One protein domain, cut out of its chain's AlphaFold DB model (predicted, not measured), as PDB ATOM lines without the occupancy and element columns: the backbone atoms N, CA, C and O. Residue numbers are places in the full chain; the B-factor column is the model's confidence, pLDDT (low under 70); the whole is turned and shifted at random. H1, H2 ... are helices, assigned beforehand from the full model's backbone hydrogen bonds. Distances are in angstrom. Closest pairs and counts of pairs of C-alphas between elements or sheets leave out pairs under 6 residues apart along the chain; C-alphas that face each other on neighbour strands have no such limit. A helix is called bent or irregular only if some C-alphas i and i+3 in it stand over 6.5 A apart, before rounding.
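This is residues 77 to 286 of the 478 residues of an uncharacterized protein of Bacteroidia bacterium (UniProt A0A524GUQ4). Seven helices stand in a curved row, H1 to H7 in chain order, each running opposite ways to the one before; the row bends round into a loose horseshoe, left open between H1 and H7. H4 bends partway along, and two stretches stick out: residues 196 to 201, of which 198 to 201 belong to H5, and residues 256 to 263, of which 263 belongs to H7. The printed part has 210 residues with seven named helices and no named strand, and is all helix. It is compact, with a radius of gyration of the C-alphas of 18.6 A, and spans 54 by 49 by 34 A.

Start with H1, residues 77 to 105, and H2, residues 111 to 138, a hairpin at a shallow tilt of 28 degrees; their closest C-alphas, of Gly 93 and Gly 118, are 4.2 A apart. H2 touches H3, residues 141 to 165, closest at the C-alphas of Ala 123 and Met 155, 5.2 A. By its hydrogen bonds H4 was assigned as one helix, residues 171 to 195, but it is bent: C-alphas 184 and 187 are 6.7 A apart, and its arms are H4a, residues 171 to 184, and H4b, residues 187 to 195. H3 touches H4a, with the C-alphas of Ser 153 and Ser 178 closest, 4.4 A apart. H4b and H5, residues 198 to 226, form a hairpin at a shallow tilt of 10 degrees, closest at the C-alphas of Ile 187 and Ala 211, 6.9 A. H5 touches H6, residues 231 to 255, at the C-alphas of Gly 213 and Gly 238, 4.2 A apart. H6 and H7, residues 263 to 285, only just touch, with 3 pairs of C-alphas within 8 A; the closest are those of Thr 251 and Phe 265, 7.5 A. H1 and H7 are apart. Every O i to N i+4 pair is within hydrogen-bond range in H1, H4a and H4b; the counts are 21 of 24 in H2, 19 of 21 in H3, 21 of 25 in H5, 18 of 21 in H6 and 18 of 19 in H7.

Find C-alpha 77 at (171.992, 209.660, 132.843); from there H1 runs 41.9 A to C-alpha 105. H2 is 38.5 A long, H3 36.8 A, H4a 19.9 A, H4b 12.4 A and H6 34.1 A. H3 is only just irregular, with C-alphas 142 and 145 6.8 A apart. H5, 40.4 A, is irregular, with C-alphas 199 and 202 7.8 A apart, and has a kink of 59 degrees near residue 205. H7 runs 33.0 A to C-alpha 285 at (186.482, 227.697, 90.438).

The two farthest C-alphas, of Ser 169 and Lys 259, are 54.4 A apart. The printed part has no cut, and no link is long. Mean pLDDT of the printed part is 89.3; residues 198 to 199 and 282 to 286 are under 70.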
ATOM      1  N   THR A  77     172.872 209.962 133.986       89.50
ATOM      2  CA  THR A  77     171.992 209.660 132.843       89.50
ATOM      3  C   THR A  77     171.803 210.855 131.912       89.50
ATOM      4  O   THR A  77     171.842 210.687 130.694       89.50
ATOM      5  N   LYS A  78     171.671 212.081 132.438       88.56
ATOM      6  CA  LYS A  78     171.517 213.296 131.615       88.56
ATOM      7  C   LYS A  78     172.759 213.553 130.761       88.56
ATOM      8  O   LYS A  78     172.636 213.897 129.586       88.56
ATOM      9  N   TYR A  79     173.952 213.391 131.333       89.69
ATOM     10  CA  TYR A  79     175.206 213.477 130.584       89.69
ATOM     11  C   TYR A  79     175.291 212.388 129.508       89.69
ATOM     12  O   TYR A  79     175.640 212.694 128.368       89.69
ATOM     13  N   ARG A  80     174.903 211.149 129.837       91.25
ATOM     14  CA  ARG A  80     174.860 210.027 128.889       91.25
ATOM     15  C   ARG A  80     173.986 210.333 127.673       91.25
ATOM     16  O   ARG A  80     174.450 210.197 126.541       91.25
ATOM     17  N   TYR A  81     172.756 210.806 127.899       92.69
ATOM     18  CA  TYR A  81     171.845 211.201 126.824       92.69
ATOM     19  C   TYR A  81     172.441 212.313 125.966       92.69
ATOM     20  O   TYR A  81     172.532 212.162 124.754       92.69
ATOM     21  N   MET A  82     172.931 213.389 126.582       92.19
ATOM     22  CA  MET A  82     173.514 214.519 125.857       92.19
ATOM     23  C   MET A  82     174.729 214.108 125.009       92.19
ATOM     24  O   MET A  82     174.876 214.551 123.871       92.19
ATOM     25  N   LYS A  83     175.578 213.216 125.529       91.88
ATOM     26  CA  LYS A  83     176.753 212.709 124.815       91.88
ATOM     27  C   LYS A  83     176.378 211.811 123.640       91.88
ATOM     28  O   LYS A  83     177.002 211.910 122.583       91.88
ATOM     29  N   ASN A  84     175.359 210.973 123.800       93.88
ATOM     30  CA  ASN A  84     174.854 210.136 122.714       93.88
ATOM     31  C   ASN A  84     174.156 210.982 121.643       93.88
ATOM     32  O   ASN A  84     174.468 210.829 120.464       93.88
ATOM     33  N   THR A  85     173.318 211.945 122.040       94.56
ATOM     34  CA  THR A  85     172.689 212.908 121.127       94.56
ATOM     35  C   THR A  85     173.733 213.696 120.348       94.56
ATOM     36  O   THR A  85     173.624 213.781 119.130       94.56
ATOM     37  N   MET A  86     174.785 214.208 120.999       95.19
ATOM     38  CA  MET A  86     175.900 214.886 120.327       95.19
ATOM     39  C   MET A  86     176.542 213.987 119.258       95.19
ATOM     40  O   MET A  86     176.684 214.397 118.113       95.19
ATOM     41  N   LYS A  87     176.905 212.744 119.592       95.06
ATOM     42  CA  LYS A  87     177.540 211.832 118.623       95.06
ATOM     43  C   LYS A  87     176.623 211.518 117.437       95.06
ATOM     44  O   LYS A  87     177.050 211.630 116.292       95.06
ATOM     45  N   ILE A  88     175.372 211.153 117.710       96.69
ATOM     46  CA  ILE A  88     174.405 210.737 116.686       96.69
ATOM     47  C   ILE A  88     174.031 211.917 115.782       96.69
ATOM     48  O   ILE A  88     174.098 211.794 114.562       96.69
ATOM     49  N   SER A  89     173.695 213.074 116.359       96.81
ATOM     50  CA  SER A  89     173.340 214.274 115.584       96.81
ATOM     51  C   SER A  89     174.502 214.793 114.740       96.81
ATOM     52  O   SER A  89     174.276 215.215 113.609       96.81
ATOM     53  N   GLY A  90     175.742 214.705 115.233       95.31
ATOM     54  CA  GLY A  90     176.929 215.051 114.453       95.31
ATOM     55  C   GLY A  90     177.079 214.176 113.207       95.31
ATOM     56  O   GLY A  90     177.293 214.697 112.113       95.31
ATOM     57  N   ILE A  91     176.900 212.857 113.345       96.62
ATOM     58  CA  ILE A  91     176.969 211.912 112.219       96.62
ATOM     59  C   ILE A  91     175.813 212.151 111.243       96.62
ATOM     60  O   ILE A  91     176.049 212.358 110.058       96.62
ATOM     61  N   ILE A  92     174.567 212.177 111.727       97.50
ATOM     62  CA  ILE A  92     173.387 212.363 110.870       97.50
ATOM     63  C   ILE A  92     173.465 213.700 110.127       97.50
ATOM     64  O   ILE A  92     173.256 213.745 108.918       97.50
ATOM     65  N   GLY A  93     173.801 214.784 110.829       96.44
ATOM     66  CA  GLY A  93     173.885 216.117 110.241       96.44
ATOM     67  C   GLY A  93     174.975 216.232 109.173       96.44
ATOM     68  O   GLY A  93     174.723 216.781 108.102       96.44
ATOM     69  N   THR A  94     176.167 215.676 109.417       94.06
ATOM     70  CA  THR A  94     177.266 215.694 108.431       94.06
ATOM     71  C   THR A  94     176.983 214.810 107.221       94.06
ATOM     72  O   THR A  94     177.226 215.242 106.096       94.06
ATOM     73  N   VAL A  95     176.407 213.619 107.418       96.62
ATOM     74  CA  VAL A  95     175.990 212.732 106.321       96.62
ATOM     75  C   VAL A  95     174.913 213.399 105.464       96.62
ATOM     76  O   VAL A  95     175.041 213.422 104.241       96.62
ATOM     77  N   LEU A  96     173.892 214.003 106.085       96.19
ATOM     78  CA  LEU A  96     172.851 214.739 105.364       96.19
ATOM     79  C   LEU A  96     173.428 215.901 104.554       96.19
ATOM     80  O   LEU A  96     173.064 216.047 103.392       96.19
ATOM     81  N   LEU A  97     174.343 216.694 105.121       94.00
ATOM     82  CA  LEU A  97     175.005 217.773 104.379       94.00
ATOM     83  C   LEU A  97     175.864 217.252 103.220       94.00
ATOM     84  O   LEU A  97     175.864 217.858 102.147       94.00
ATOM     85  N   GLY A  98     176.567 216.133 103.411       92.94
ATOM     86  CA  GLY A  98     177.349 215.484 102.360       92.94
ATOM     87  C   GLY A  98     176.475 215.053 101.183       92.94
ATOM     88  O   GLY A  98     176.718 215.462 100.048       92.94
ATOM     89  N   PHE A  99     175.398 214.309 101.451       95.25
ATOM     90  CA  PHE A  99     174.446 213.909 100.410       95.25
ATOM     91  C   PHE A  99     173.712 215.098  99.792       95.25
ATOM     92  O   PHE A  99     173.545 215.136  98.579       95.25
ATOM     93  N   ALA A 100     173.326 216.097 100.584       95.06
ATOM     94  CA  ALA A 100     172.693 217.300 100.059       95.06
ATOM     95  C   ALA A 100     173.604 218.044  99.073       95.06
ATOM     96  O   ALA A 100     173.140 218.507  98.032       95.06
ATOM     97  N   SER A 101     174.905 218.114  99.372       90.75
ATOM     98  CA  SER A 101     175.905 218.708  98.480       90.75
ATOM     99  C   SER A 101     176.027 217.912  97.178       90.75
ATOM    100  O   SER A 101     176.001 218.502  96.101       90.75
ATOM    101  N   LEU A 102     176.072 216.575  97.259       92.88
ATOM    102  CA  LEU A 102     176.078 215.699  96.081       92.88
ATOM    103  C   LEU A 102     174.824 215.881  95.217       92.88
ATOM    104  O   LEU A 102     174.935 216.042  94.006       92.88
ATOM    105  N   PHE A 103     173.640 215.919  95.831       93.50
ATOM    106  CA  PHE A 103     172.377 216.125  95.120       93.50
ATOM    107  C   PHE A 103     172.334 217.498  94.452       93.50
ATOM    108  O   PHE A 103     171.845 217.619  93.334       93.50
ATOM    109  N   LYS A 104     172.881 218.526  95.108       86.00
ATOM    110  CA  LYS A 104     172.954 219.872  94.537       86.00
ATOM    111  C   LYS A 104     173.871 219.920  93.314       86.00
ATOM    112  O   LYS A 104     173.506 220.551  92.331       86.00
ATOM    113  N   ILE A 105     175.006 219.220  93.348       86.94
ATOM    114  CA  ILE A 105     175.922 219.102  92.200       86.94
ATOM    115  C   ILE A 105     175.254 218.342  91.044       86.94
ATOM    116  O   ILE A 105     175.329 218.769  89.896       86.94
ATOM    117  N   GLN A 106     174.557 217.243  91.344       91.06
ATOM    118  CA  GLN A 106     173.886 216.412  90.337       91.06
ATOM    119  C   GLN A 106     172.515 216.947  89.893       91.06
ATOM    120  O   GLN A 106     171.834 216.298  89.104       91.06
ATOM    121  N   HIS A 107     172.099 218.121  90.384       87.69
ATOM    122  CA  HIS A 107     170.787 218.727  90.117       87.69
ATOM    123  C   HIS A 107     169.596 217.820  90.482       87.69
ATOM    124  O   HIS A 107     168.507 217.935  89.920       87.69
ATOM    125  N   TRP A 108     169.779 216.913  91.444       91.12
ATOM    126  CA  TRP A 108     168.730 216.004  91.895       91.12
ATOM    127  C   TRP A 108     167.727 216.711  92.818       91.12
ATOM    128  O   TRP A 108     168.110 217.567  93.630       91.12
ATOM    129  N   PRO A 109     166.431 216.350  92.740       93.12
ATOM    130  CA  PRO A 109     165.402 216.955  93.575       93.12
ATOM    131  C   PRO A 109     165.652 216.667  95.063       93.12
ATOM    132  O   PRO A 109     166.203 215.635  95.436       93.12
ATOM    133  N   GLY A 110     165.236 217.586  95.937       92.56
ATOM    134  CA  GLY A 110     165.339 217.419  97.395       92.56
ATOM    135  C   GLY A 110     166.658 217.881  98.031       92.56
ATOM    136  O   GLY A 110     166.730 217.958  99.260       92.56
ATOM    137  N   ALA A 111     167.660 218.288  97.240       93.69
ATOM    138  CA  ALA A 111     168.943 218.796  97.745       93.69
ATOM    139  C   ALA A 111     168.770 219.910  98.794       93.69
ATOM    140  O   ALA A 111     169.397 219.900  99.854       93.69
ATOM    141  N   GLY A 112     167.868 220.860  98.516       93.06
ATOM    142  CA  GLY A 112     167.598 221.980  99.411       93.06
ATOM    143  C   GLY A 112     167.061 221.540 100.775       93.06
ATOM    144  O   GLY A 112     167.570 221.999 101.796       93.06
ATOM    145  N   ALA A 113     166.091 220.621 100.799       95.00
ATOM    146  CA  ALA A 113     165.471 220.126 102.029       95.00
ATOM    147  C   ALA A 113     166.441 219.291 102.880       95.00
ATOM    148  O   ALA A 113     166.489 219.433 104.101       95.00
ATOM    149  N   MET A 114     167.264 218.451 102.246       95.88
ATOM    150  CA  MET A 114     168.298 217.693 102.960       95.88
ATOM    151  C   MET A 114     169.347 218.620 103.577       95.88
ATOM    152  O   MET A 114     169.776 218.404 104.711       95.88
ATOM    153  N   MET A 115     169.730 219.681 102.858       95.38
ATOM    154  CA  MET A 115     170.717 220.641 103.341       95.38
ATOM    155  C   MET A 115     170.198 221.449 104.533       95.38
ATOM    156  O   MET A 115     170.924 221.620 105.511       95.38
ATOM    157  N   THR A 116     168.948 221.926 104.479       96.62
ATOM    158  CA  THR A 116     168.327 222.657 105.597       96.62
ATOM    159  C   THR A 116     168.189 221.766 106.823       96.62
ATOM    160  O   THR A 116     168.557 222.195 107.915       96.62
ATOM    161  N   LEU A 117     167.742 220.519 106.653       97.19
ATOM    162  CA  LEU A 117     167.615 219.565 107.752       97.19
ATOM    163  C   LEU A 117     168.977 219.227 108.376       97.19
ATOM    164  O   LEU A 117     169.124 219.286 109.595       97.19
ATOM    165  N   GLY A 118     169.989 218.929 107.554       97.06
ATOM    166  CA  GLY A 118     171.345 218.634 108.026       97.06
ATOM    167  C   GLY A 118     171.961 219.805 108.794       97.06
ATOM    168  O   GLY A 118     172.461 219.627 109.907       97.06
ATOM    169  N   ALA A 119     171.855 221.021 108.251       96.75
ATOM    170  CA  ALA A 119     172.319 222.236 108.916       96.75
ATOM    171  C   ALA A 119     171.555 222.518 110.220       96.75
ATOM    172  O   ALA A 119     172.181 222.869 111.219       96.75
ATOM    173  N   ALA A 120     170.232 222.322 110.248       97.00
ATOM    174  CA  ALA A 120     169.421 222.510 111.449       97.00
ATOM    175  C   ALA A 120     169.796 221.516 112.560       97.00
ATOM    176  O   ALA A 120     169.952 221.919 113.714       97.00
ATOM    177  N   ILE A 121     170.017 220.242 112.219       97.62
ATOM    178  CA  ILE A 121     170.491 219.225 113.172       97.62
ATOM    179  C   ILE A 121     171.855 219.631 113.742       97.62
ATOM    180  O   ILE A 121     172.057 219.571 114.957       97.62
ATOM    181  N   LEU A 122     172.789 220.094 112.907       96.69
ATOM    182  CA  LEU A 122     174.103 220.512 113.397       96.69
ATOM    183  C   LEU A 122     174.036 221.779 114.267       96.69
ATOM    184  O   LEU A 122     174.649 221.832 115.335       96.69
ATOM    185  N   ALA A 123     173.276 222.786 113.840       96.31
ATOM    186  CA  ALA A 123     173.206 224.074 114.520       96.31
ATOM    187  C   ALA A 123     172.416 224.015 115.838       96.31
ATOM    188  O   ALA A 123     172.854 224.589 116.833       96.31
ATOM    189  N   PHE A 124     171.279 223.311 115.864       96.31
ATOM    190  CA  PHE A 124     170.333 223.350 116.987       96.31
ATOM    191  C   PHE A 124     170.299 222.081 117.841       96.31
ATOM    192  O   PHE A 124     169.758 222.119 118.944       96.31
ATOM    193  N   VAL A 125     170.886 220.967 117.392       96.31
ATOM    194  CA  VAL A 125     170.938 219.720 118.181       96.31
ATOM    195  C   VAL A 125     172.371 219.384 118.574       96.31
ATOM    196  O   VAL A 125     172.668 219.248 119.764       96.31
ATOM    197  N   PHE A 126     173.276 219.297 117.599       96.75
ATOM    198  CA  PHE A 126     174.672 218.934 117.839       96.75
ATOM    199  C   PHE A 126     175.410 219.991 118.661       96.75
ATOM    200  O   PHE A 126     175.942 219.660 119.721       96.75
ATOM    201  N   LEU A 127     175.429 221.252 118.212       95.06
ATOM    202  CA  LEU A 127     176.195 222.311 118.875       95.06
ATOM    203  C   LEU A 127     175.745 222.562 120.330       95.06
ATOM    204  O   LEU A 127     176.620 222.601 121.201       95.06
ATOM    205  N   PRO A 128     174.437 222.661 120.661       94.38
ATOM    206  CA  PRO A 128     174.010 222.817 122.052       94.38
ATOM    207  C   PRO A 128     174.358 221.599 122.917       94.38
ATOM    208  O   PRO A 128     174.811 221.755 124.053       94.38
ATOM    209  N   SER A 129     174.218 220.384 122.371       94.31
ATOM    210  CA  SER A 129     174.610 219.154 123.074       94.31
ATOM    211  C   SER A 129     176.118 219.116 123.330       94.31
ATOM    212  O   SER A 129     176.548 218.770 124.430       94.31
ATOM    213  N   ALA A 130     176.931 219.521 122.351       93.44
ATOM    214  CA  ALA A 130     178.382 219.592 122.479       93.44
ATOM    215  C   ALA A 130     178.815 220.605 123.544       93.44
ATOM    216  O   ALA A 130     179.651 220.284 124.389       93.44
ATOM    217  N   LEU A 131     178.202 221.793 123.557       93.31
ATOM    218  CA  LEU A 131     178.443 222.811 124.577       93.31
ATOM    219  C   LEU A 131     178.138 222.275 125.983       93.31
ATOM    220  O   LEU A 131     178.956 222.419 126.892       93.31
ATOM    221  N   GLY A 132     176.992 221.613 126.158       90.81
ATOM    222  CA  GLY A 132     176.614 221.038 127.446       90.81
ATOM    223  C   GLY A 132     177.546 219.907 127.902       90.81
ATOM    224  O   GLY A 132     177.904 219.854 129.081       90.81
ATOM    225  N   VAL A 133     177.987 219.029 126.988       91.44
ATOM    226  CA  VAL A 133     178.966 217.961 127.282       91.44
ATOM    227  C   VAL A 133     180.293 218.565 127.720       91.44
ATOM    228  O   VAL A 133     180.802 218.203 128.779       91.44
ATOM    229  N   LEU A 134     180.827 219.515 126.951       89.12
ATOM    230  CA  LEU A 134     182.094 220.184 127.261       89.12
ATOM    231  C   LEU A 134     182.036 220.910 128.607       89.12
ATOM    232  O   LEU A 134     182.984 220.840 129.394       89.12
ATOM    233  N   TRP A 135     180.907 221.562 128.901       88.38
ATOM    234  CA  TRP A 135     180.694 222.220 130.183       88.38
ATOM    235  C   TRP A 135     180.671 221.228 131.348       88.38
ATOM    236  O   TRP A 135     181.344 221.467 132.350       88.38
ATOM    237  N   LYS A 136     179.962 220.099 131.217       85.88
ATOM    238  CA  LYS A 136     179.935 219.052 132.254       85.88
ATOM    239  C   LYS A 136     181.294 218.387 132.471       85.88
ATOM    240  O   LYS A 136     181.628 218.081 133.607       85.88
ATOM    241  N   GLU A 137     182.073 218.174 131.413       85.00
ATOM    242  CA  GLU A 137     183.393 217.537 131.525       85.00
ATOM    243  C   GLU A 137     184.447 218.438 132.178       85.00
ATOM    244  O   GLU A 137     185.417 217.922 132.723       85.00
ATOM    245  N   THR A 138     184.279 219.762 132.104       81.56
ATOM    246  CA  THR A 138     185.333 220.715 132.487       81.56
ATOM    247  C   THR A 138     184.971 221.547 133.719       81.56
ATOM    248  O   THR A 138     185.836 221.828 134.543       81.56
ATOM    249  N   HIS A 139     183.718 222.015 133.811       80.62
ATOM    250  CA  HIS A 139     183.175 222.910 134.849       80.62
ATOM    251  C   HIS A 139     184.090 224.087 135.254       80.62
ATOM    252  O   HIS A 139     184.071 224.577 136.383       80.62
ATOM    253  N   ASN A 140     184.906 224.567 134.312       81.25
ATOM    254  CA  ASN A 140     185.907 225.599 134.543       81.25
ATOM    255  C   ASN A 140     185.430 226.928 133.955       81.25
ATOM    256  O   ASN A 140     185.389 227.103 132.733       81.25
ATOM    257  N   LYS A 141     185.132 227.901 134.826       80.00
ATOM    258  CA  LYS A 141     184.678 229.247 134.430       80.00
ATOM    259  C   LYS A 141     185.650 229.946 133.475       80.00
ATOM    260  O   LYS A 141     185.218 230.699 132.612       80.00
ATOM    261  N   ASN A 142     186.946 229.647 133.562       81.12
ATOM    262  CA  ASN A 142     187.943 230.242 132.670       81.12
ATOM    263  C   ASN A 142     187.837 229.764 131.215       81.12
ATOM    264  O   ASN A 142     188.295 230.456 130.311       81.12
ATOM    265  N   ARG A 143     187.265 228.578 130.985       84.56
ATOM    266  CA  ARG A 143     187.063 228.008 129.644       84.56
ATOM    267  C   ARG A 143     185.667 228.281 129.094       84.56
ATOM    268  O   ARG A 143     185.414 228.005 127.927       84.56
ATOM    269  N   LEU A 144     184.787 228.879 129.900       87.44
ATOM    270  CA  LEU A 144     183.429 229.236 129.498       87.44
ATOM    271  C   LEU A 144     183.429 230.137 128.254       87.44
ATOM    272  O   LEU A 144     182.695 229.869 127.308       87.44
ATOM    273  N   LEU A 145     184.297 231.154 128.230       90.38
ATOM    274  CA  LEU A 145     184.418 232.084 127.103       90.38
ATOM    275  C   LEU A 145     184.808 231.359 125.803       90.38
ATOM    276  O   LEU A 145     184.248 231.643 124.748       90.38
ATOM    277  N   LEU A 146     185.709 230.375 125.887       91.50
ATOM    278  CA  LEU A 146     186.112 229.539 124.753       91.50
ATOM    279  C   LEU A 146     184.940 228.701 124.236       91.50
ATOM    280  O   LEU A 146     184.704 228.663 123.034       91.50
ATOM    281  N   PHE A 147     184.187 228.054 125.127       92.12
ATOM    282  CA  PHE A 147     183.072 227.203 124.715       92.12
ATOM    283  C   PHE A 147     181.912 228.003 124.111       92.12
ATOM    284  O   PHE A 147     181.387 227.617 123.068       92.12
ATOM    285  N   ILE A 148     181.542 229.135 124.720       93.06
ATOM    286  CA  ILE A 148     180.461 229.996 124.217       93.06
ATOM    287  C   ILE A 148     180.844 230.622 122.874       93.06
ATOM    288  O   ILE A 148     180.035 230.618 121.948       93.06
ATOM    289  N   SER A 149     182.069 231.138 122.739       94.56
ATOM    290  CA  SER A 149     182.520 231.738 121.476       94.56
ATOM    291  C   SER A 149     182.617 230.712 120.345       94.56
ATOM    292  O   SER A 149     182.191 231.011 119.231       94.56
ATOM    293  N   ALA A 150     183.087 229.490 120.630       93.62
ATOM    294  CA  ALA A 150     183.096 228.390 119.665       93.62
ATOM    295  C   ALA A 150     181.678 228.025 119.202       93.62
ATOM    296  O   ALA A 150     181.427 227.895 118.004       93.62
ATOM    297  N   PHE A 151     180.747 227.893 120.153       95.06
ATOM    298  CA  PHE A 151     179.341 227.609 119.876       95.06
ATOM    299  C   PHE A 151     178.721 228.685 118.979       95.06
ATOM    300  O   PHE A 151     178.143 228.366 117.943       95.06
ATOM    301  N   LEU A 152     178.880 229.956 119.352       95.56
ATOM    302  CA  LEU A 152     178.257 231.074 118.651       95.56
ATOM    303  C   LEU A 152     178.835 231.252 117.240       95.56
ATOM    304  O   LEU A 152     178.078 231.378 116.277       95.56
ATOM    305  N   SER A 153     180.164 231.191 117.108       95.38
ATOM    306  CA  SER A 153     180.835 231.294 115.807       95.38
ATOM    307  C   SER A 153     180.435 230.139 114.884       95.38
ATOM    308  O   SER A 153     180.072 230.386 113.732       95.38
ATOM    309  N   GLY A 154     180.410 228.903 115.399       94.50
ATOM    310  CA  GLY A 154     180.006 227.721 114.637       94.50
ATOM    311  C   GLY A 154     178.531 227.737 114.227       94.50
ATOM    312  O   GLY A 154     178.209 227.414 113.085       94.50
ATOM    313  N   MET A 155     177.633 228.169 115.118       95.75
ATOM    314  CA  MET A 155     176.201 228.266 114.826       95.75
ATOM    315  C   MET A 155     175.939 229.277 113.705       95.75
ATOM    316  O   MET A 155     175.281 228.948 112.716       95.75
ATOM    317  N   PHE A 156     176.501 230.484 113.815       96.75
ATOM    318  CA  PHE A 156     176.373 231.500 112.773       96.75
ATOM    319  C   PHE A 156     177.044 231.086 111.462       96.75
ATOM    320  O   PHE A 156     176.539 231.435 110.399       96.75
ATOM    321  N   PHE A 157     178.137 230.318 111.513       94.81
ATOM    322  CA  PHE A 157     178.803 229.811 110.312       94.81
ATOM    323  C   PHE A 157     177.889 228.869 109.526       94.81
ATOM    324  O   PHE A 157     177.645 229.083 108.339       94.81
ATOM    325  N   ILE A 158     177.343 227.853 110.204       94.88
ATOM    326  CA  ILE A 158     176.477 226.836 109.592       94.88
ATOM    327  C   ILE A 158     175.223 227.491 109.007       94.88
ATOM    328  O   ILE A 158     174.873 227.236 107.854       94.88
ATOM    329  N   LEU A 159     174.571 228.371 109.774       95.75
ATOM    330  CA  LEU A 159     173.384 229.090 109.310       95.75
ATOM    331  C   LEU A 159     173.714 230.064 108.173       95.75
ATOM    332  O   LEU A 159     172.974 230.131 107.196       95.75
ATOM    333  N   GLY A 160     174.836 230.779 108.255       94.38
ATOM    334  CA  GLY A 160     175.273 231.708 107.217       94.38
ATOM    335  C   GLY A 160     175.554 231.017 105.882       94.38
ATOM    336  O   GLY A 160     175.097 231.494 104.843       94.38
ATOM    337  N   ILE A 161     176.231 229.861 105.898       91.56
ATOM    338  CA  ILE A 161     176.439 229.043 104.693       91.56
ATOM    339  C   ILE A 161     175.104 228.540 104.154       91.56
ATOM    340  O   ILE A 161     174.857 228.661 102.955       91.56
ATOM    341  N   LEU A 162     174.231 228.014 105.019       94.56
ATOM    342  CA  LEU A 162     172.916 227.532 104.606       94.56
ATOM    343  C   LEU A 162     172.137 228.629 103.874       94.56
ATOM    344  O   LEU A 162     171.663 228.404 102.766       94.56
ATOM    345  N   PHE A 163     172.056 229.821 104.464       94.62
ATOM    346  CA  PHE A 163     171.348 230.957 103.882       94.62
ATOM    347  C   PHE A 163     171.976 231.390 102.558       94.62
ATOM    348  O   PHE A 163     171.252 231.644 101.598       94.62
ATOM    349  N   LYS A 164     173.314 231.412 102.470       89.69
ATOM    350  CA  LYS A 164     174.018 231.763 101.229       89.69
ATOM    351  C   LYS A 164     173.689 230.775 100.113       89.69
ATOM    352  O   LYS A 164     173.369 231.190  99.007       89.69
ATOM    353  N   VAL A 165     173.725 229.475 100.405       89.75
ATOM    354  CA  VAL A 165     173.491 228.417  99.413       89.75
ATOM    355  C   VAL A 165     172.002 228.282  99.052       89.75
ATOM    356  O   VAL A 165     171.680 227.866  97.936       89.75
ATOM    357  N   GLN A 166     171.087 228.635  99.960       91.12
ATOM    358  CA  GLN A 166     169.638 228.689  99.707       91.12
ATOM    359  C   GLN A 166     169.160 230.017  99.099       91.12
ATOM    360  O   GLN A 166     167.975 230.146  98.810       91.12
ATOM    361  N   HIS A 167     170.054 230.989  98.890       88.44
ATOM    362  CA  HIS A 167     169.715 232.345  98.436       88.44
ATOM    363  C   HIS A 167     168.714 233.072  99.353       88.44
ATOM    364  O   HIS A 167     167.949 233.925  98.913       88.44
ATOM    365  N   TRP A 168     168.723 232.748 100.647       91.00
ATOM    366  CA  TRP A 168     167.901 233.436 101.638       91.00
ATOM    367  C   TRP A 168     168.541 234.765 102.054       91.00
ATOM    368  O   TRP A 168     169.769 234.908 102.108       91.00
ATOM    369  N   SER A 169     167.702 235.755 102.368       92.94
ATOM    370  CA  SER A 169     168.147 237.080 102.806       92.94
ATOM    371  C   SER A 169     168.883 237.008 104.151       92.94
ATOM    372  O   SER A 169     168.585 236.177 105.002       92.94
ATOM    373  N   GLY A 170     169.886 237.869 104.358       90.75
ATOM    374  CA  GLY A 170     170.670 237.891 105.605       90.75
ATOM    375  C   GLY A 170     171.842 236.899 105.675       90.75
ATOM    376  O   GLY A 170     172.530 236.831 106.690       90.75
ATOM    377  N   ALA A 171     172.153 236.172 104.596       92.06
ATOM    378  CA  ALA A 171     173.338 235.306 104.547       92.06
ATOM    379  C   ALA A 171     174.645 236.055 104.883       92.06
ATOM    380  O   ALA A 171     175.495 235.560 105.625       92.06
ATOM    381  N   GLY A 172     174.797 237.273 104.350       89.88
ATOM    382  CA  GLY A 172     175.986 238.099 104.562       89.88
ATOM    383  C   GLY A 172     176.187 238.502 106.023       89.88
ATOM    384  O   GLY A 172     177.295 238.388 106.544       89.88
ATOM    385  N   THR A 173     175.111 238.898 106.710       94.00
ATOM    386  CA  THR A 173     175.172 239.342 108.109       94.00
ATOM    387  C   THR A 173     175.502 238.188 109.054       94.00
ATOM    388  O   THR A 173     176.353 238.348 109.927       94.00
ATOM    389  N   LEU A 174     174.920 237.002 108.843       95.88
ATOM    390  CA  LEU A 174     175.245 235.799 109.619       95.88
ATOM    391  C   LEU A 174     176.712 235.384 109.455       95.88
ATOM    392  O   LEU A 174     177.394 235.123 110.447       95.88
ATOM    393  N   LEU A 175     177.227 235.371 108.222       94.31
ATOM    394  CA  LEU A 175     178.634 235.047 107.968       94.31
ATOM    395  C   LEU A 175     179.584 236.092 108.568       94.31
ATOM    396  O   LEU A 175     180.647 235.730 109.077       94.31
ATOM    397  N   MET A 176     179.199 237.373 108.556       94.31
ATOM    398  CA  MET A 176     179.974 238.439 109.192       94.31
ATOM    399  C   MET A 176     180.029 238.244 110.708       94.31
ATOM    400  O   MET A 176     181.111 238.293 111.287       94.31
ATOM    401  N   LEU A 177     178.890 237.956 111.347       95.50
ATOM    402  CA  LEU A 177     178.822 237.665 112.782       95.50
ATOM    403  C   LEU A 177     179.643 236.428 113.148       95.50
ATOM    404  O   LEU A 177     180.383 236.451 114.132       95.50
ATOM    405  N   SER A 178     179.566 235.363 112.350       95.56
ATOM    406  CA  SER A 178     180.386 234.162 112.536       95.56
ATOM    407  C   SER A 178     181.882 234.475 112.491       95.56
ATOM    408  O   SER A 178     182.626 234.092 113.398       95.56
ATOM    409  N   THR A 179     182.310 235.216 111.468       94.00
ATOM    410  CA  THR A 179     183.717 235.568 111.248       94.00
ATOM    411  C   THR A 179     184.224 236.511 112.338       94.00
ATOM    412  O   THR A 179     185.284 236.275 112.914       94.00
ATOM    413  N   ALA A 180     183.440 237.531 112.697       94.50
ATOM    414  CA  ALA A 180     183.767 238.472 113.764       94.50
ATOM    415  C   ALA A 180     183.873 237.775 115.130       94.50
ATOM    416  O   ALA A 180     184.869 237.943 115.828       94.50
ATOM    417  N   THR A 181     182.893 236.939 115.499       96.06
ATOM    418  CA  THR A 181     182.939 236.168 116.759       96.06
ATOM    419  C   THR A 181     184.082 235.151 116.768       96.06
ATOM    420  O   THR A 181     184.725 234.956 117.801       96.06
ATOM    421  N   GLY A 182     184.391 234.545 115.621       94.19
ATOM    422  CA  GLY A 182     185.520 233.633 115.456       94.19
ATOM    423  C   GLY A 182     186.866 234.319 115.702       94.19
ATOM    424  O   GLY A 182     187.649 233.883 116.547       94.19
ATOM    425  N   ILE A 183     187.116 235.425 114.998       93.75
ATOM    426  CA  ILE A 183     188.390 236.153 115.038       93.75
ATOM    427  C   ILE A 183     188.580 236.899 116.360       93.75
ATOM    428  O   ILE A 183     189.663 236.837 116.936       93.75
ATOM    429  N   LEU A 184     187.550 237.591 116.856       94.38
ATOM    430  CA  LEU A 184     187.680 238.476 118.018       94.38
ATOM    431  C   LEU A 184     187.488 237.758 119.357       94.38
ATOM    432  O   LEU A 184     188.062 238.185 120.356       94.38
ATOM    433  N   CYS A 185     186.704 236.676 119.400       94.56
ATOM    434  CA  CYS A 185     186.394 235.984 120.655       94.56
ATOM    435  C   CYS A 185     187.018 234.587 120.708       94.56
ATOM    436  O   CYS A 185     187.765 234.285 121.639       94.56
ATOM    437  N   PHE A 186     186.734 233.732 119.721       94.00
ATOM    438  CA  PHE A 186     187.116 232.318 119.784       94.00
ATOM    439  C   PHE A 186     188.629 232.102 119.694       94.00
ATOM    440  O   PHE A 186     189.197 231.425 120.553       94.00
ATOM    441  N   ILE A 187     189.300 232.701 118.705       93.19
ATOM    442  CA  ILE A 187     190.747 232.525 118.518       93.19
ATOM    443  C   ILE A 187     191.544 233.058 119.725       93.19
ATOM    444  O   ILE A 187     192.354 232.298 120.268       93.19
ATOM    445  N   PRO A 188     191.302 234.282 120.239       92.12
ATOM    446  CA  PRO A 188     191.965 234.757 121.453       92.12
ATOM    447  C   PRO A 188     191.690 233.874 122.673       92.12
ATOM    448  O   PRO A 188     192.623 233.535 123.404       92.12
ATOM    449  N   ALA A 189     190.442 233.431 122.876       91.94
ATOM    450  CA  ALA A 189     190.099 232.535 123.980       91.94
ATOM    451  C   ALA A 189     190.837 231.188 123.883       91.94
ATOM    452  O   ALA A 189     191.295 230.657 124.900       91.94
ATOM    453  N   LEU A 190     191.003 230.657 122.668       90.56
ATOM    454  CA  LEU A 190     191.775 229.444 122.404       90.56
ATOM    455  C   LEU A 190     193.248 229.631 122.773       90.56
ATOM    456  O   LEU A 190     193.790 228.812 123.516       90.56
ATOM    457  N   ILE A 191     193.881 230.718 122.330       90.50
ATOM    458  CA  ILE A 191     195.291 231.008 122.632       90.50
ATOM    459  C   ILE A 191     195.510 231.181 124.140       90.50
ATOM    460  O   ILE A 191     196.414 230.559 124.701       90.50
ATOM    461  N   ILE A 192     194.666 231.971 124.816       88.81
ATOM    462  CA  ILE A 192     194.758 232.197 126.267       88.81
ATOM    463  C   ILE A 192     194.670 230.869 127.023       88.81
ATOM    464  O   ILE A 192     195.427 230.643 127.970       88.81
ATOM    465  N   ASN A 193     193.775 229.973 126.601       84.31
ATOM    466  CA  ASN A 193     193.647 228.662 127.223       84.31
ATOM    467  C   ASN A 193     194.895 227.794 126.990       84.31
ATOM    468  O   ASN A 193     195.380 227.174 127.932       84.31
ATOM    469  N   ARG A 194     195.464 227.801 125.777       83.44
ATOM    470  CA  ARG A 194     196.700 227.057 125.465       83.44
ATOM    471  C   ARG A 194     197.920 227.597 126.210       83.44
ATOM    472  O   ARG A 194     198.776 226.828 126.620       83.44
ATOM    473  N   PHE A 195     198.006 228.903 126.451       83.56
ATOM    474  CA  PHE A 195     199.140 229.492 127.172       83.56
ATOM    475  C   PHE A 195     199.181 229.162 128.662       83.56
ATOM    476  O   PHE A 195     200.236 229.328 129.283       83.56
ATOM    477  N   ARG A 196     198.068 228.696 129.234       74.88
ATOM    478  CA  ARG A 196     198.004 228.261 130.633       74.88
ATOM    479  C   ARG A 196     198.722 226.931 130.869       74.88
ATOM    480  O   ARG A 196     199.199 226.715 131.982       74.88
ATOM    481  N   ASP A 197     198.859 226.097 129.842       70.94
ATOM    482  CA  ASP A 197     199.592 224.837 129.939       70.94
ATOM    483  C   ASP A 197     201.112 225.104 129.933       70.94
ATOM    484  O   ASP A 197     201.669 225.721 129.022       70.94
ATOM    485  N   GLN A 198     201.800 224.677 131.000       60.56
ATOM    486  CA  GLN A 198     203.233 224.949 131.215       60.56
ATOM    487  C   GLN A 198     204.138 224.196 130.227       60.56
ATOM    488  O   GLN A 198     205.206 224.702 129.884       60.56
ATOM    489  N   GLU A 199     203.693 223.034 129.739       64.38
ATOM    490  CA  GLU A 199     204.413 222.192 128.769       64.38
ATOM    491  C   GLU A 199     204.533 222.854 127.383       64.38
ATOM    492  O   GLU A 199     205.432 222.542 126.607       64.38
ATOM    493  N   ASP A 200     203.676 223.833 127.083       70.56
ATOM    494  CA  ASP A 200     203.552 224.438 125.756       70.56
ATOM    495  C   ASP A 200     204.403 225.711 125.565       70.56
ATOM    496  O   ASP A 200     204.344 226.342 124.507       70.56
ATOM    497  N   LYS A 201     205.223 226.111 126.552       78.75
ATOM    498  CA  LYS A 201     206.002 227.372 126.516       78.75
ATOM    499  C   LYS A 201     206.863 227.528 125.260       78.75
ATOM    500  O   LYS A 201     206.864 228.605 124.669       78.75
ATOM    501  N   ILE A 202     207.532 226.459 124.831       83.25
ATOM    502  CA  ILE A 202     208.398 226.448 123.639       83.25
ATOM    503  C   ILE A 202     207.570 226.593 122.347       83.25
ATOM    504  O   ILE A 202     208.034 227.168 121.367       83.25
ATOM    505  N   LYS A 203     206.314 226.126 122.352       86.31
ATOM    506  CA  LYS A 203     205.417 226.112 121.185       86.31
ATOM    507  C   LYS A 203     204.583 227.391 121.039       86.31
ATOM    508  O   LYS A 203     203.936 227.590 120.013       86.31
ATOM    509  N   ARG A 204     204.619 228.295 122.027       89.00
ATOM    510  CA  ARG A 204     203.877 229.570 122.025       89.00
ATOM    511  C   ARG A 204     204.042 230.418 120.757       89.00
ATOM    512  O   ARG A 204     203.002 230.802 120.224       89.00
ATOM    513  N   PRO A 205     205.256 230.713 120.244       90.38
ATOM    514  CA  PRO A 205     205.389 231.531 119.034       90.38
ATOM    515  C   PRO A 205     204.714 230.874 117.825       90.38
ATOM    516  O   PRO A 205     204.049 231.554 117.048       90.38
ATOM    517  N   VAL A 206     204.791 229.544 117.723       91.62
ATOM    518  CA  VAL A 206     204.143 228.773 116.655       91.62
ATOM    519  C   VAL A 206     202.620 228.851 116.759       91.62
ATOM    520  O   VAL A 206     201.951 229.009 115.743       91.62
ATOM    521  N   TYR A 207     202.057 228.818 117.971       90.50
ATOM    522  CA  TYR A 207     200.615 229.003 118.164       90.50
ATOM    523  C   TYR A 207     200.139 230.417 117.804       90.50
ATOM    524  O   TYR A 207     199.072 230.547 117.209       90.50
ATOM    525  N   ILE A 208     200.910 231.463 118.124       91.94
ATOM    526  CA  ILE A 208     200.569 232.850 117.751       91.94
ATOM    527  C   ILE A 208     200.586 232.997 116.233       91.94
ATOM    528  O   ILE A 208     199.615 233.477 115.654       91.94
ATOM    529  N   LEU A 209     201.666 232.542 115.597       93.69
ATOM    530  CA  LEU A 209     201.827 232.638 114.151       93.69
ATOM    531  C   LEU A 209     200.789 231.782 113.404       93.69
ATOM    532  O   LEU A 209     200.247 232.194 112.378       93.69
ATOM    533  N   GLY A 210     200.460 230.610 113.952       92.19
ATOM    534  CA  GLY A 210     199.378 229.756 113.469       92.19
ATOM    535  C   GLY A 210     198.020 230.435 113.562       92.19
ATOM    536  O   GLY A 210     197.263 230.428 112.594       92.19
ATOM    537  N   ALA A 211     197.728 231.086 114.686       92.69
ATOM    538  CA  ALA A 211     196.496 231.841 114.845       92.69
ATOM    539  C   ALA A 211     196.416 233.030 113.879       92.69
ATOM    540  O   ALA A 211     195.378 233.211 113.250       92.69
ATOM    541  N   SER A 212     197.496 233.800 113.693       93.75
ATOM    542  CA  SER A 212     197.503 234.908 112.729       93.75
ATOM    543  C   SER A 212     197.329 234.422 111.289       93.75
ATOM    544  O   SER A 212     196.534 234.990 110.546       93.75
ATOM    545  N   GLY A 213     198.009 233.335 110.905       92.81
ATOM    546  CA  GLY A 213     197.846 232.721 109.585       92.81
ATOM    547  C   GLY A 213     196.414 232.237 109.347       92.81
ATOM    548  O   GLY A 213     195.842 232.483 108.286       92.81
ATOM    549  N   PHE A 214     195.796 231.626 110.363       91.38
ATOM    550  CA  PHE A 214     194.403 231.190 110.306       91.38
ATOM    551  C   PHE A 214     193.420 232.363 110.221       91.38
ATOM    552  O   PHE A 214     192.489 232.307 109.422       91.38
ATOM    553  N   ILE A 215     193.649 233.452 110.966       94.19
ATOM    554  CA  ILE A 215     192.850 234.683 110.869       94.19
ATOM    555  C   ILE A 215     192.902 235.243 109.447       94.19
ATOM    556  O   ILE A 215     191.849 235.505 108.871       94.19
ATOM    557  N   PHE A 216     194.094 235.387 108.857       93.75
ATOM    558  CA  PHE A 216     194.224 235.893 107.488       93.75
ATOM    559  C   PHE A 216     193.540 234.985 106.467       93.75
ATOM    560  O   PHE A 216     192.843 235.480 105.583       93.75
ATOM    561  N   TYR A 217     193.673 233.667 106.619       91.06
ATOM    562  CA  TYR A 217     193.025 232.712 105.728       91.06
ATOM    563  C   TYR A 217     191.492 232.783 105.811       91.06
ATOM    564  O   TYR A 217     190.825 232.899 104.784       91.06
ATOM    565  N   VAL A 218     190.925 232.773 107.023       90.44
ATOM    566  CA  VAL A 218     189.470 232.860 107.241       90.44
ATOM    567  C   VAL A 218     188.920 234.220 106.805       90.44
ATOM    568  O   VAL A 218     187.881 234.269 106.148       90.44
ATOM    569  N   ALA A 219     189.617 235.319 107.106       91.88
ATOM    570  CA  ALA A 219     189.236 236.654 106.647       91.88
ATOM    571  C   ALA A 219     189.269 236.751 105.115       91.88
ATOM    572  O   ALA A 219     188.337 237.276 104.513       91.88
ATOM    573  N   GLY A 220     190.296 236.185 104.475       90.75
ATOM    574  CA  GLY A 220     190.392 236.108 103.020       90.75
ATOM    575  C   GLY A 220     189.251 235.300 102.396       90.75
ATOM    576  O   GLY A 220     188.623 235.773 101.451       90.75
ATOM    577  N   LEU A 221     188.919 234.131 102.959       87.06
ATOM    578  CA  LEU A 221     187.760 233.334 102.537       87.06
ATOM    579  C   LEU A 221     186.450 234.118 102.674       87.06
ATOM    580  O   LEU A 221     185.632 234.112 101.756       87.06
ATOM    581  N   PHE A 222     186.258 234.821 103.792       88.69
ATOM    582  CA  PHE A 222     185.080 235.653 104.012       88.69
ATOM    583  C   PHE A 222     184.986 236.787 102.984       88.69
ATOM    584  O   PHE A 222     183.952 236.920 102.332       88.69
ATOM    585  N   CYS A 223     186.070 237.541 102.768       88.56
ATOM    586  CA  CYS A 223     186.125 238.573 101.732       88.56
ATOM    587  C   CYS A 223     185.811 237.989 100.352       88.56
ATOM    588  O   CYS A 223     185.066 238.600  99.593       88.56
ATOM    589  N   LYS A 224     186.299 236.779 100.046       83.94
ATOM    590  CA  LYS A 224     186.020 236.111  98.770       83.94
ATOM    591  C   LYS A 224     184.532 235.781  98.619       83.94
ATOM    592  O   LYS A 224     183.961 236.043  97.569       83.94
ATOM    593  N   ILE A 225     183.882 235.286  99.674       82.81
ATOM    594  CA  ILE A 225     182.435 234.989  99.685       82.81
ATOM    595  C   ILE A 225     181.577 236.270  99.605       82.81
ATOM    596  O   ILE A 225     180.478 236.249  99.037       82.81
ATOM    597  N   GLN A 226     182.056 237.380 100.177       83.31
ATOM    598  CA  GLN A 226     181.390 238.689 100.131       83.31
ATOM    599  C   GLN A 226     181.751 239.531  98.900       83.31
ATOM    600  O   GLN A 226     181.197 240.615  98.746       83.31
ATOM    601  N   HIS A 227     182.620 239.041  98.011       78.69
ATOM    602  CA  HIS A 227     183.130 239.774  96.842       78.69
ATOM    603  C   HIS A 227     183.867 241.075  97.206       78.69
ATOM    604  O   HIS A 227     183.858 242.050  96.461       78.69
ATOM    605  N   TRP A 228     184.511 241.100  98.372       82.12
ATOM    606  CA  TRP A 228     185.332 242.224  98.807       82.12
ATOM    607  C   TRP A 228     186.745 242.141  98.207       82.12
ATOM    608  O   TRP A 228     187.294 241.041  98.060       82.12
ATOM    609  N   PRO A 229     187.366 243.290  97.878       83.44
ATOM    610  CA  PRO A 229     188.693 243.325  97.271       83.44
ATOM    611  C   PRO A 229     189.773 242.775  98.215       83.44
ATOM    612  O   PRO A 229     189.627 242.770  99.436       83.44
ATOM    613  N   GLY A 230     190.885 242.295  97.648       83.50
ATOM    614  CA  GLY A 230     192.040 241.808  98.420       83.50
ATOM    615  C   GLY A 230     191.886 240.409  99.037       83.50
ATOM    616  O   GLY A 230     192.816 239.919  99.679       83.50
ATOM    617  N   ALA A 231     190.759 239.730  98.806       86.88
ATOM    618  CA  ALA A 231     190.482 238.394  99.330       86.88
ATOM    619  C   ALA A 231     191.570 237.359  98.986       86.88
ATOM    620  O   ALA A 231     192.063 236.650  99.863       86.88
ATOM    621  N   THR A 232     191.991 237.312  97.718       84.75
ATOM    622  CA  THR A 232     193.016 236.370  97.246       84.75
ATOM    623  C   THR A 232     194.356 236.596  97.943       84.75
ATOM    624  O   THR A 232     195.001 235.631  98.346       84.75
ATOM    625  N   LEU A 233     194.755 237.856  98.150       89.06
ATOM    626  CA  LEU A 233     196.012 238.191  98.821       89.06
ATOM    627  C   LEU A 233     196.004 237.718 100.281       89.06
ATOM    628  O   LEU A 233     196.942 237.050 100.711       89.06
ATOM    629  N   LEU A 234     194.918 237.980 101.017       91.69
ATOM    630  CA  LEU A 234     194.743 237.511 102.397       91.69
ATOM    631  C   LEU A 234     194.777 235.978 102.496       91.69
ATOM    632  O   LEU A 234     195.462 235.431 103.363       91.69
ATOM    633  N   MET A 235     194.088 235.281 101.585       88.56
ATOM    634  CA  MET A 235     194.092 233.817 101.540       88.56
ATOM    635  C   MET A 235     195.491 233.255 101.276       88.56
ATOM    636  O   MET A 235     195.910 232.338 101.978       88.56
ATOM    637  N   VAL A 236     196.224 233.805 100.300       88.50
ATOM    638  CA  VAL A 236     197.577 233.347  99.945       88.50
ATOM    639  C   VAL A 236     198.554 233.583 101.094       88.50
ATOM    640  O   VAL A 236     199.274 232.663 101.473       88.50
ATOM    641  N   VAL A 237     198.544 234.772 101.704       92.12
ATOM    642  CA  VAL A 237     199.398 235.088 102.863       92.12
ATOM    643  C   VAL A 237     199.085 234.167 104.043       92.12
ATOM    644  O   VAL A 237     200.001 233.613 104.657       92.12
ATOM    645  N   GLY A 238     197.799 233.950 104.342       91.69
ATOM    646  CA  GLY A 238     197.370 233.026 105.391       91.69
ATOM    647  C   GLY A 238     197.832 231.593 105.125       91.69
ATOM    648  O   GLY A 238     198.382 230.942 106.014       91.69
ATOM    649  N   LEU A 239     197.692 231.120 103.885       89.44
ATOM    650  CA  LEU A 239     198.058 229.761 103.488       89.44
ATOM    651  C   LEU A 239     199.577 229.542 103.496       89.44
ATOM    652  O   LEU A 239     200.027 228.529 104.026       89.44
ATOM    653  N   ILE A 240     200.371 230.499 103.005       90.75
ATOM    654  CA  ILE A 240     201.842 230.471 103.102       90.75
ATOM    655  C   ILE A 240     202.271 230.409 104.569       90.75
ATOM    656  O   ILE A 240     203.070 229.552 104.947       90.75
ATOM    657  N   THR A 241     201.694 231.264 105.416       92.62
ATOM    658  CA  THR A 241     202.017 231.295 106.848       92.62
ATOM    659  C   THR A 241     201.706 229.951 107.512       92.62
ATOM    660  O   THR A 241     202.551 229.400 108.216       92.62
ATOM    661  N   LEU A 242     200.524 229.382 107.257       91.25
ATOM    662  CA  LEU A 242     200.106 228.107 107.843       91.25
ATOM    663  C   LEU A 242     200.928 226.916 107.330       91.25
ATOM    664  O   LEU A 242     201.357 226.085 108.127       91.25
ATOM    665  N   CYS A 243     201.154 226.828 106.019       88.75
ATOM    666  CA  CYS A 243     201.687 225.621 105.384       88.75
ATOM    667  C   CYS A 243     203.210 225.608 105.296       88.75
ATOM    668  O   CYS A 243     203.814 224.556 105.472       88.75
ATOM    669  N   ILE A 244     203.830 226.756 105.010       90.31
ATOM    670  CA  ILE A 244     205.280 226.845 104.795       90.31
ATOM    671  C   ILE A 244     205.999 227.146 106.110       90.31
ATOM    672  O   ILE A 244     207.093 226.638 106.336       90.31
ATOM    673  N   ILE A 245     205.389 227.934 107.001       93.06
ATOM    674  CA  ILE A 245     206.053 228.379 108.232       93.06
ATOM    675  C   ILE A 245     205.574 227.577 109.444       93.06
ATOM    676  O   ILE A 245     206.363 226.909 110.110       93.06
ATOM    677  N   VAL A 246     204.274 227.622 109.741       92.56
ATOM    678  CA  VAL A 246     203.724 227.077 110.993       92.56
ATOM    679  C   VAL A 246     203.753 225.553 111.005       92.56
ATOM    680  O   VAL A 246     204.183 224.968 111.997       92.56
ATOM    681  N   PHE A 247     203.318 224.900 109.928       91.06
ATOM    682  CA  PHE A 247     203.227 223.442 109.881       91.06
ATOM    683  C   PHE A 247     204.597 222.739 110.016       91.06
ATOM    684  O   PHE A 247     204.725 221.880 110.897       91.06
ATOM    685  N   PRO A 248     205.660 223.110 109.269       91.94
ATOM    686  CA  PRO A 248     206.978 222.495 109.437       91.94
ATOM    687  C   PRO A 248     207.584 222.793 110.811       91.94
ATOM    688  O   PRO A 248     208.151 221.910 111.452       91.94
ATOM    689  N   TRP A 249     207.407 224.015 111.321       93.19
ATOM    690  CA  TRP A 249     207.936 224.387 112.631       93.19
ATOM    691  C   TRP A 249     207.230 223.636 113.771       93.19
ATOM    692  O   TRP A 249     207.884 223.114 114.678       93.19
ATOM    693  N   TYR A 250     205.900 223.513 113.714       90.31
ATOM    694  CA  TYR A 250     205.127 222.772 114.712       90.31
ATOM    695  C   TYR A 250     205.463 221.280 114.715       90.31
ATOM    696  O   TYR A 250     205.594 220.677 115.788       90.31
ATOM    697  N   THR A 251     205.596 220.686 113.526       89.62
ATOM    698  CA  THR A 251     205.911 219.262 113.383       89.62
ATOM    699  C   THR A 251     207.320 218.959 113.878       89.62
ATOM    700  O   THR A 251     207.490 218.036 114.674       89.62
ATOM    701  N   TRP A 252     208.302 219.795 113.534       89.38
ATOM    702  CA  TRP A 252     209.665 219.671 114.044       89.38
ATOM    703  C   TRP A 252     209.726 219.764 115.576       89.38
ATOM    704  O   TRP A 252     210.279 218.881 116.223       89.38
ATOM    705  N   LEU A 253     209.082 220.763 116.193       88.69
ATOM    706  CA  LEU A 253     209.069 220.897 117.659       88.69
ATOM    707  C   LEU A 253     208.352 219.755 118.391       88.69
ATOM    708  O   LEU A 253     208.563 219.578 119.588       88.69
ATOM    709  N   SER A 254     207.450 219.042 117.717       86.25
ATOM    710  CA  SER A 254     206.596 218.038 118.357       86.25
ATOM    711  C   SER A 254     207.055 216.600 118.125       86.25
ATOM    712  O   SER A 254     206.774 215.772 118.983       86.25
ATOM    713  N   TRP A 255     207.742 216.303 117.015       87.56
ATOM    714  CA  TRP A 255     208.114 214.931 116.635       87.56
ATOM    715  C   TRP A 255     209.584 214.731 116.252       87.56
ATOM    716  O   TRP A 255     209.935 213.616 115.883       87.56
ATOM    717  N   LYS A 256     210.468 215.738 116.351       84.19
ATOM    718  CA  LYS A 256     211.891 215.568 115.971       84.19
ATOM    719  C   LYS A 256     212.607 214.411 116.688       84.19
ATOM    720  O   LYS A 256     213.530 213.840 116.119       84.19
ATOM    721  N   ASP A 257     212.186 214.083 117.910       83.81
ATOM    722  CA  ASP A 257     212.827 213.075 118.759       83.81
ATOM    723  C   ASP A 257     212.092 211.713 118.716       83.81
ATOM    724  O   ASP A 257     212.552 210.737 119.309       83.81
ATOM    725  N   GLU A 258     210.949 211.613 118.016       83.56
ATOM    726  CA  GLU A 258     210.186 210.363 117.909       83.56
ATOM    727  C   GLU A 258     210.733 209.472 116.778       83.56
ATOM    728  O   GLU A 258     210.805 209.870 115.619       83.56
ATOM    729  N   LYS A 259     211.082 208.218 117.103       79.94
ATOM    730  CA  LYS A 259     211.616 207.236 116.133       79.94
ATOM    731  C   LYS A 259     210.563 206.645 115.186       79.94
ATOM    732  O   LYS A 259     210.920 206.032 114.183       79.94
ATOM    733  N   HIS A 260     209.280 206.781 115.513       85.50
ATOM    734  CA  HIS A 260     208.172 206.197 114.758       85.50
ATOM    735  C   HIS A 260     207.136 207.257 114.402       85.50
ATOM    736  O   HIS A 260     206.946 208.234 115.123       85.50
ATOM    737  N   VAL A 261     206.427 207.038 113.294       83.31
ATOM    738  CA  VAL A 261     205.369 207.947 112.854       83.31
ATOM    739  C   VAL A 261     204.161 207.813 113.776       83.31
ATOM    740  O   VAL A 261     203.486 206.785 113.813       83.31
ATOM    741  N   ASN A 262     203.872 208.882 114.507       86.31
ATOM    742  CA  ASN A 262     202.722 208.965 115.393       86.31
ATOM    743  C   ASN A 262     201.422 209.158 114.591       86.31
ATOM    744  O   ASN A 262     201.373 209.950 113.649       86.31
ATOM    745  N   SER A 263     200.323 208.527 115.006       85.81
ATOM    746  CA  SER A 263     199.013 208.727 114.367       85.81
ATOM    747  C   SER A 263     198.560 210.190 114.417       85.81
ATOM    748  O   SER A 263     197.953 210.683 113.469       85.81
ATOM    749  N   LYS A 264     198.926 210.929 115.474       86.44
ATOM    750  CA  LYS A 264     198.655 212.373 115.592       86.44
ATOM    751  C   LYS A 264     199.291 213.187 114.462       86.44
ATOM    752  O   LYS A 264     198.687 214.155 114.007       86.44
ATOM    753  N   PHE A 265     200.485 212.794 114.019       87.00
ATOM    754  CA  PHE A 265     201.163 213.435 112.896       87.00
ATOM    755  C   PHE A 265     200.394 213.185 111.592       87.00
ATOM    756  O   PHE A 265     200.061 214.140 110.893       87.00
ATOM    757  N   LEU A 266     200.004 211.932 111.323       87.25
ATOM    758  CA  LEU A 266     199.204 211.580 110.141       87.25
ATOM    759  C   LEU A 266     197.872 212.340 110.094       87.25
ATOM    760  O   LEU A 266     197.538 212.931 109.069       87.25
ATOM    761  N   PHE A 267     197.137 212.398 111.210       87.75
ATOM    762  CA  PHE A 267     195.882 213.153 111.282       87.75
ATOM    763  C   PHE A 267     196.072 214.645 111.004       87.75
ATOM    764  O   PHE A 267     195.205 215.267 110.393       87.75
ATOM    765  N   MET A 268     197.196 215.230 111.418       87.81
ATOM    766  CA  MET A 268     197.482 216.635 111.147       87.81
ATOM    767  C   MET A 268     197.807 216.893 109.675       87.81
ATOM    768  O   MET A 268     197.312 217.868 109.114       87.81
ATOM    769  N   VAL A 269     198.597 216.022 109.040       88.44
ATOM    770  CA  VAL A 269     198.889 216.097 107.598       88.44
ATOM    771  C   VAL A 269     197.587 215.991 106.799       88.44
ATOM    772  O   VAL A 269     197.286 216.844 105.970       88.44
ATOM    773  N   ILE A 270     196.762 214.986 107.095       88.38
ATOM    774  CA  ILE A 270     195.481 214.786 106.405       88.38
ATOM    775  C   ILE A 270     194.541 215.974 106.656       88.38
ATOM    776  O   ILE A 270     193.927 216.483 105.721       88.38
ATOM    777  N   GLY A 271     194.452 216.453 107.900       86.50
ATOM    778  CA  GLY A 271     193.596 217.582 108.265       86.50
ATOM    779  C   GLY A 271     194.004 218.896 107.595       86.50
ATOM    780  O   GLY A 271     193.143 219.651 107.156       86.50
ATOM    781  N   THR A 272     195.306 219.160 107.465       85.69
ATOM    782  CA  THR A 272     195.803 220.344 106.743       85.69
ATOM    783  C   THR A 272     195.513 220.248 105.248       85.69
ATOM    784  O   THR A 272     194.975 221.197 104.679       85.69
ATOM    785  N   LEU A 273     195.749 219.091 104.619       86.94
ATOM    786  CA  LEU A 273     195.387 218.855 103.215       86.94
ATOM    787  C   LEU A 273     193.882 219.028 102.957       86.94
ATOM    788  O   LEU A 273     193.500 219.648 101.965       86.94
ATOM    789  N   ALA A 274     193.035 218.551 103.874       85.31
ATOM    790  CA  ALA A 274     191.582 218.685 103.784       85.31
ATOM    791  C   ALA A 274     191.093 220.146 103.830       85.31
ATOM    792  O   ALA A 274     189.994 220.428 103.363       85.31
ATOM    793  N   ILE A 275     191.890 221.079 104.361       81.81
ATOM    794  CA  ILE A 275     191.589 222.520 104.342       81.81
ATOM    795  C   ILE A 275     192.166 223.178 103.080       81.81
ATOM    796  O   ILE A 275     191.497 223.998 102.449       81.81
ATOM    797  N   ILE A 276     193.397 222.819 102.709       80.94
ATOM    798  CA  ILE A 276     194.149 223.445 101.612       80.94
ATOM    799  C   ILE A 276     193.536 223.120 100.253       80.94
ATOM    800  O   ILE A 276     193.327 224.031  99.455       80.94
ATOM    801  N   ILE A 277     193.247 221.844  99.981       83.88
ATOM    802  CA  ILE A 277     192.803 221.409  98.649       83.88
ATOM    803  C   ILE A 277     191.462 222.063  98.283       83.88
ATOM    804  O   ILE A 277     191.409 222.722  97.242       83.88
ATOM    805  N   PRO A 278     190.403 221.998  99.119       79.81
ATOM    806  CA  PRO A 278     189.152 222.682  98.803       79.81
ATOM    807  C   PRO A 278     189.316 224.202  98.724       79.81
ATOM    808  O   PRO A 278     188.700 224.834  97.871       79.81
ATOM    809  N   GLY A 279     190.174 224.795  99.563       75.19
ATOM    810  CA  GLY A 279     190.476 226.226  99.517       75.19
ATOM    811  C   GLY A 279     191.122 226.668  98.202       75.19
ATOM    812  O   GLY A 279     190.734 227.685  97.626       75.19
ATOM    813  N   ALA A 280     192.077 225.885  97.696       76.06
ATOM    814  CA  ALA A 280     192.716 226.116  96.406       76.06
ATOM    815  C   ALA A 280     191.730 225.911  95.247       76.06
ATOM    816  O   ALA A 280     191.661 226.750  94.351       76.06
ATOM    817  N   MET A 281     190.911 224.854  95.297       74.38
ATOM    818  CA  MET A 281     189.860 224.618  94.304       74.38
ATOM    819  C   MET A 281     188.840 225.758  94.267       74.38
ATOM    820  O   MET A 281     188.512 226.225  93.185       74.38
ATOM    821  N   PHE A 282     188.406 226.266  95.424       69.81
ATOM    822  CA  PHE A 282     187.508 227.421  95.510       69.81
ATOM    823  C   PHE A 282     188.123 228.678  94.881       69.81
ATOM    824  O   PHE A 282     187.423 229.520  94.321       69.81
ATOM    825  N   ASN A 283     189.448 228.813  94.957       69.12
ATOM    826  CA  ASN A 283     190.158 229.909  94.319       69.12
ATOM    827  C   ASN A 283     190.161 229.786  92.786       69.12
ATOM    828  O   ASN A 283     190.013 230.805  92.118       69.12
ATOM    829  N   LEU A 284     190.274 228.562  92.260       68.75
ATOM    830  CA  LEU A 284     190.280 228.254  90.825       68.75
ATOM    831  C   LEU A 284     188.880 228.245  90.195       68.75
ATOM    832  O   LEU A 284     188.731 228.609  89.035       68.75
ATOM    833  N   SER A 285     187.859 227.812  90.938       64.12
ATOM    834  CA  SER A 285     186.482 227.697  90.438       64.12
ATOM    835  C   SER A 285     185.744 229.032  90.377       64.12
ATOM    836  O   SER A 285     184.683 229.118  89.767       64.12
ATOM    837  N   LEU A 286     186.252 230.062  91.052       57.53
ATOM    838  CA  LEU A 286     185.701 231.405  90.959       57.53
ATOM    839  C   LEU A 286     186.318 232.092  89.746       57.53
ATOM    840  O   LEU A 286     187.517 232.363  89.729       57.53
TER     841      LEU A 286